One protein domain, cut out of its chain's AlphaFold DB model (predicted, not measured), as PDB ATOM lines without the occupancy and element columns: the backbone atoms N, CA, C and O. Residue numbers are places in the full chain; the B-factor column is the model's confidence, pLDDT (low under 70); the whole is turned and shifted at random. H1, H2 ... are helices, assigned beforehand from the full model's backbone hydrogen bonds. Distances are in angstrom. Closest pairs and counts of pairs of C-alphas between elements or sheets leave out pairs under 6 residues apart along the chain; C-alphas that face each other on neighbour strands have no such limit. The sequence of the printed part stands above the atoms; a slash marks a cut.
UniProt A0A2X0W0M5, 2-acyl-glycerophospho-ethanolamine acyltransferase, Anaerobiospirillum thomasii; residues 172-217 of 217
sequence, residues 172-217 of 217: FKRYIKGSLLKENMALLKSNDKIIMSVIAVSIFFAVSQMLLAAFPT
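What this domain is: This is residues 172 to 217 of the 217 residues of the protein "2-acyl-glycerophospho-ethanolamine acyltransferase" of Anaerobiospirillum thomasii (UniProt A0A2X0W0M5). Two helices, H2 and the much longer H3, meet end to end at a tight turn and make an open L, with the short helix H1 at the free end of the shorter arm. The arms spread away from the corner with no other part between them, and H3 makes the longer arm. The printed part has 46 residues with three named helices, in the order H1, H2, H3, and no named strand; its class is all helix. It is extended, with a radius of gyration of the C-alphas of 16.1 A, and flat, its C-alphas spanning 47 by 25 by 9 A.

How they stand to each other: Start at H1, residues 172 to 176, and go on to H2, residues 179 to 190. These two are close but not clearly touching; their closest C-alphas, those of Arg 174 and Leu 180, are 6.3 A apart. Next look where H2 gives way to H3, residues 192 to 214. H2 and H3 touch only at the corner by their link, and only just, with 3 pairs of C-alphas within 8 A. The closest C-alphas there are those of Leu 188 and Ile 195, 6.3 A apart. H2 touches H3 with residues 188 to 189 alone, and H3 touches H2 with residues 194 to 195 alone. Their lines are about perpendicular, at 82 degrees, and their centres are 20.9 A apart. H1 and H3 are apart. Read the backbone O and N atoms along H1, H2 and H3, and you will find every O i to N i+4 pair within hydrogen-bond range.

Where its parts are: Find C-alpha 172 at (14.622, 5.111, -13.706), where H1 begins; its five residues run 6.5 A to C-alpha 176. From C-alpha 179 at (23.090, 2.117, -8.089), H2 runs 16.6 A to C-alpha 190, with x rising to 38.110. H3 begins at C-alpha 192 and runs 32.4 A, with y rising, to C-alpha 214 at (48.802, 31.566, -15.700). Residues 215 to 217 follow it, and Thr 217 is the chain's last residue.

The domain as a whole: Look to the C-alphas of Lys 173 and Pro 216 for the two farthest apart, at 47.5 A. The printed part has no cut, and the links from H1 to H2 and from H2 to H3 are both tight. Residues 199 to 217, of which 199 to 214 belong to H3, stand free. In the B-factor column the mean pLDDT of the printed part is 77.0; residues 172 to 176, 178 to 180 and 215 to 217 are under 70.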
ATOM      1  N   PHE A 172      14.582   3.759 -14.278       66.25
ATOM      2  CA  PHE A 172      14.622   5.111 -13.706       66.25
ATOM      3  C   PHE A 172      14.748   5.095 -12.168       66.25
ATOM      4  O   PHE A 172      15.380   5.976 -11.581       66.25
ATOM      5  N   LYS A 173      14.219   4.056 -11.496       69.69
ATOM      6  CA  LYS A 173      14.316   3.899 -10.034       69.69
ATOM      7  C   LYS A 173      15.738   3.549  -9.591       69.69
ATOM      8  O   LYS A 173      16.176   4.023  -8.542       69.69
ATOM      9  N   ARG A 174      16.483   2.756 -10.372       63.19
ATOM     10  CA  ARG A 174      17.902   2.444 -10.092       63.19
ATOM     11  C   ARG A 174      18.834   3.622 -10.372       63.19
ATOM     12  O   ARG A 174      19.844   3.753  -9.677       63.19
ATOM     13  N   TYR A 175      18.488   4.478 -11.336       66.19
ATOM     14  CA  TYR A 175      19.246   5.693 -11.648       66.19
ATOM     15  C   TYR A 175      19.206   6.701 -10.490       66.19
ATOM     16  O   TYR A 175      20.262   7.074  -9.982       66.19
ATOM     17  N   ILE A 176      18.013   7.046  -9.983       68.81
ATOM     18  CA  ILE A 176      17.878   7.967  -8.837       68.81
ATOM     19  C   ILE A 176      18.528   7.402  -7.564       68.81
ATOM     20  O   ILE A 176      19.100   8.152  -6.778       68.81
ATOM     21  N   LYS A 177      18.517   6.076  -7.370       73.12
ATOM     22  CA  LYS A 177      19.195   5.425  -6.236       73.12
ATOM     23  C   LYS A 177      20.730   5.435  -6.321       73.12
ATOM     24  O   LYS A 177      21.376   4.922  -5.412       73.12
ATOM     25  N   GLY A 178      21.333   5.929  -7.407       68.38
ATOM     26  CA  GLY A 178      22.791   5.940  -7.591       68.38
ATOM     27  C   GLY A 178      23.421   4.552  -7.784       68.38
ATOM     28  O   GLY A 178      24.641   4.434  -7.885       68.38
ATOM     29  N   SER A 179      22.610   3.490  -7.881       68.81
ATOM     30  CA  SER A 179      23.090   2.117  -8.089       68.81
ATOM     31  C   SER A 179      23.835   1.981  -9.415       68.81
ATOM     32  O   SER A 179      24.858   1.306  -9.460       68.81
ATOM     33  N   LEU A 180      23.349   2.652 -10.464       68.81
ATOM     34  CA  LEU A 180      23.983   2.703 -11.785       68.81
ATOM     35  C   LEU A 180      25.342   3.411 -11.748       68.81
ATOM     36  O   LEU A 180      26.300   2.946 -12.357       68.81
ATOM     37  N   LEU A 181      25.451   4.506 -10.988       71.56
ATOM     38  CA  LEU A 181      26.718   5.210 -10.796       71.56
ATOM     39  C   LEU A 181      27.739   4.300 -10.100       71.56
ATOM     40  O   LEU A 181      28.883   4.212 -10.535       71.56
ATOM     41  N   LYS A 182      27.321   3.595  -9.039       74.38
ATOM     42  CA  LYS A 182      28.190   2.688  -8.277       74.38
ATOM     43  C   LYS A 182      28.680   1.512  -9.127       74.38
ATOM     44  O   LYS A 182      29.845   1.142  -9.028       74.38
ATOM     45  N   GLU A 183      27.810   0.959  -9.969       76.31
ATOM     46  CA  GLU A 183      28.128  -0.135 -10.893       76.31
ATOM     47  C   GLU A 183      29.106   0.320 -11.987       76.31
ATOM     48  O   GLU A 183      30.167  -0.281 -12.150       76.31
ATOM     49  N   ASN A 184      28.834   1.456 -12.638       74.50
ATOM     50  CA  ASN A 184      29.744   2.052 -13.621       74.50
ATOM     51  C   ASN A 184      31.112   2.397 -13.008       74.50
ATOM     52  O   ASN A 184      32.148   2.162 -13.627       74.50
ATOM     53  N   MET A 185      31.133   2.914 -11.774       77.81
ATOM     54  CA  MET A 185      32.368   3.226 -11.052       77.81
ATOM     55  C   MET A 185      33.161   1.961 -10.688       77.81
ATOM     56  O   MET A 185      34.390   1.972 -10.734       77.81
ATOM     57  N   ALA A 186      32.482   0.863 -10.343       79.38
ATOM     58  CA  ALA A 186      33.124  -0.424 -10.084       79.38
ATOM     59  C   ALA A 186      33.731  -1.026 -11.365       79.38
ATOM     60  O   ALA A 186      34.858  -1.513 -11.330       79.38
ATOM     61  N   LEU A 187      33.036  -0.918 -12.502       74.56
ATOM     62  CA  LEU A 187      33.545  -1.347 -13.808       74.56
ATOM     63  C   LEU A 187      34.765  -0.530 -14.247       74.56
ATOM     64  O   LEU A 187      35.765  -1.106 -14.672       74.56
ATOM     65  N   LEU A 188      34.725   0.794 -14.070       77.00
ATOM     66  CA  LEU A 188      35.882   1.673 -14.270       77.00
ATOM     67  C   LEU A 188      37.082   1.212 -13.436       77.00
ATOM     68  O   LEU A 188      38.173   1.056 -13.973       77.00
ATOM     69  N   LYS A 189      36.858   0.921 -12.148       78.94
ATOM     70  CA  LYS A 189      37.890   0.417 -11.229       78.94
ATOM     71  C   LYS A 189      38.427  -0.969 -11.556       78.94
ATOM     72  O   LYS A 189      39.536  -1.277 -11.148       78.94
ATOM     73  N   SER A 190      37.674  -1.784 -12.285       82.00
ATOM     74  CA  SER A 190      38.110  -3.129 -12.666       82.00
ATOM     75  C   SER A 190      39.067  -3.161 -13.862       82.00
ATOM     76  O   SER A 190      39.658  -4.203 -14.131       82.00
ATOM     77  N   ASN A 191      39.211  -2.052 -14.599       82.56
ATOM     78  CA  ASN A 191      39.998  -2.017 -15.828       82.56
ATOM     79  C   ASN A 191      41.041  -0.894 -15.798       82.56
ATOM     80  O   ASN A 191      40.757   0.258 -16.141       82.56
ATOM     81  N   ASP A 192      42.273  -1.267 -15.453       81.38
ATOM     82  CA  ASP A 192      43.406  -0.346 -15.307       81.38
ATOM     83  C   ASP A 192      43.642   0.508 -16.557       81.38
ATOM     84  O   ASP A 192      43.965   1.689 -16.455       81.38
ATOM     85  N   LYS A 193      43.402  -0.037 -17.759       84.12
ATOM     86  CA  LYS A 193      43.566   0.715 -19.014       84.12
ATOM     87  C   LYS A 193      42.593   1.890 -19.115       84.12
ATOM     88  O   LYS A 193      42.964   2.954 -19.614       84.12
ATOM     89  N   ILE A 194      41.358   1.715 -18.640       82.38
ATOM     90  CA  ILE A 194      40.334   2.765 -18.679       82.38
ATOM     91  C   ILE A 194      40.671   3.844 -17.645       82.38
ATOM     92  O   ILE A 194      40.655   5.023 -17.989       82.38
ATOM     93  N   ILE A 195      41.060   3.463 -16.422       85.12
ATOM     94  CA  ILE A 195      41.487   4.430 -15.395       85.12
ATOM     95  C   ILE A 195      42.696   5.236 -15.853       85.12
ATOM     96  O   ILE A 195      42.674   6.461 -15.751       85.12
ATOM     97  N   MET A 196      43.729   4.580 -16.379       85.06
ATOM     98  CA  MET A 196      44.939   5.272 -16.829       85.06
ATOM     99  C   MET A 196      44.629   6.258 -17.957       85.06
ATOM    100  O   MET A 196      45.156   7.368 -17.964       85.06
ATOM    101  N   SER A 197      43.706   5.904 -18.855       84.25
ATOM    102  CA  SER A 197      43.223   6.816 -19.898       84.25
ATOM    103  C   SER A 197      42.486   8.026 -19.306       84.25
ATOM    104  O   SER A 197      42.742   9.159 -19.707       84.25
ATOM    105  N   VAL A 198      41.611   7.812 -18.316       84.38
ATOM    106  CA  VAL A 198      40.886   8.896 -17.627       84.38
ATOM    107  C   VAL A 198      41.848   9.826 -16.888       84.38
ATOM    108  O   VAL A 198      41.713  11.044 -17.000       84.38
ATOM    109  N   ILE A 199      42.833   9.280 -16.169       87.69
ATOM    110  CA  ILE A 199      43.848  10.068 -15.457       87.69
ATOM    111  C   ILE A 199      44.668  10.892 -16.453       87.69
ATOM    112  O   ILE A 199      44.814  12.095 -16.255       87.69
ATOM    113  N   ALA A 200      45.146  10.282 -17.541       87.06
ATOM    114  CA  ALA A 200      45.940  10.976 -18.553       87.06
ATOM    115  C   ALA A 200      45.177  12.158 -19.175       87.06
ATOM    116  O   ALA A 200      45.701  13.269 -19.229       87.06
ATOM    117  N   VAL A 201      43.917  11.945 -19.573       86.06
ATOM    118  CA  VAL A 201      43.053  13.008 -20.116       86.06
ATOM    119  C   VAL A 201      42.783  14.091 -19.068       86.06
ATOM    120  O   VAL A 201      42.840  15.278 -19.385       86.06
ATOM    121  N   SER A 202      42.534  13.708 -17.814       86.31
ATOM    122  CA  SER A 202      42.268  14.665 -16.733       86.31
ATOM    123  C   SER A 202      43.485  15.543 -16.439       86.31
ATOM    124  O   SER A 202      43.338  16.755 -16.315       86.31
ATOM    125  N   ILE A 203      44.686  14.956 -16.381       90.12
ATOM    126  CA  ILE A 203      45.943  15.695 -16.193       90.12
ATOM    127  C   ILE A 203      46.187  16.628 -17.378       90.12
ATOM    128  O   ILE A 203      46.502  17.796 -17.170       90.12
ATOM    129  N   PHE A 204      45.997  16.145 -18.608       87.69
ATOM    130  CA  PHE A 204      46.169  16.957 -19.811       87.69
ATOM    131  C   PHE A 204      45.294  18.219 -19.780       87.69
ATOM    132  O   PHE A 204      45.799  19.332 -19.940       87.69
ATOM    133  N   PHE A 205      43.994  18.067 -19.504       80.81
ATOM    134  CA  PHE A 205      43.088  19.211 -19.402       80.81
ATOM    135  C   PHE A 205      43.383  20.094 -18.187       80.81
ATOM    136  O   PHE A 205      43.311  21.315 -18.312       80.81
ATOM    137  N   ALA A 206      43.753  19.521 -17.039       83.38
ATOM    138  CA  ALA A 206      44.125  20.297 -15.858       83.38
ATOM    139  C   ALA A 206      45.342  21.195 -16.130       83.38
ATOM    140  O   ALA A 206      45.304  22.386 -15.826       83.38
ATOM    141  N   VAL A 207      46.386  20.652 -16.765       86.56
ATOM    142  CA  VAL A 207      47.575  21.419 -17.161       86.56
ATOM    143  C   VAL A 207      47.206  22.488 -18.187       86.56
ATOM    144  O   VAL A 207      47.613  23.632 -18.024       86.56
ATOM    145  N   SER A 208      46.396  22.163 -19.200       81.62
ATOM    146  CA  SER A 208      45.951  23.133 -20.213       81.62
ATOM    147  C   SER A 208      45.181  24.313 -19.603       81.62
ATOM    148  O   SER A 208      45.472  25.463 -19.930       81.62
ATOM    149  N   GLN A 209      44.249  24.049 -18.683       78.94
ATOM    150  CA  GLN A 209      43.490  25.092 -17.986       78.94
ATOM    151  C   GLN A 209      44.375  25.923 -17.051       78.94
ATOM    152  O   GLN A 209      44.222  27.138 -16.977       78.94
ATOM    153  N   MET A 210      45.331  25.287 -16.368       82.38
ATOM    154  CA  MET A 210      46.299  25.990 -15.527       82.38
ATOM    155  C   MET A 210      47.208  26.905 -16.354       82.38
ATOM    156  O   MET A 210      47.492  28.021 -15.931       82.38
ATOM    157  N   LEU A 211      47.628  26.459 -17.541       82.94
ATOM    158  CA  LEU A 211      48.447  27.249 -18.456       82.94
ATOM    159  C   LEU A 211      47.681  28.493 -18.922       82.94
ATOM    160  O   LEU A 211      48.192  29.600 -18.798       82.94
ATOM    161  N   LEU A 212      46.428  28.325 -19.357       73.75
ATOM    162  CA  LEU A 212      45.541  29.437 -19.721       73.75
ATOM    163  C   LEU A 212      45.311  30.422 -18.567       73.75
ATOM    164  O   LEU A 212      45.230  31.614 -18.809       73.75
ATOM    165  N   ALA A 213      45.223  29.938 -17.326       73.25
ATOM    166  CA  ALA A 213      45.046  30.796 -16.154       73.25
ATOM    167  C   ALA A 213      46.332  31.531 -15.727       73.25
ATOM    168  O   ALA A 213      46.252  32.564 -15.066       73.25
ATOM    169  N   ALA A 214      47.507  30.985 -16.051       75.56
ATOM    170  CA  ALA A 214      48.802  31.566 -15.700       75.56
ATOM    171  C   ALA A 214      49.272  32.638 -16.699       75.56
ATOM    172  O   ALA A 214      50.035  33.526 -16.316       75.56
ATOM    173  N   PHE A 215      48.828  32.571 -17.958       69.38
ATOM    174  CA  PHE A 215      49.056  33.638 -18.931       69.38
ATOM    175  C   PHE A 215      47.960  34.704 -18.797       69.38
ATOM    176  O   PHE A 215      46.782  34.367 -18.903       69.38
ATOM    177  N   PRO A 216      48.308  35.981 -18.562       47.88
ATOM    178  CA  PRO A 216      47.316  37.043 -18.523       47.88
ATOM    179  C   PRO A 216      46.735  37.226 -19.931       47.88
ATOM    180  O   PRO A 216      47.461  37.584 -20.859       47.88
ATOM    181  N   THR A 217      45.447  36.918 -20.081       49.69
ATOM    182  CA  THR A 217      44.605  37.338 -21.212       49.69
ATOM    183  C   THR A 217      44.237  38.803 -21.088       49.69
ATOM    184  O   THR A 217      43.882  39.192 -19.950       49.69
TER     185      THR A 217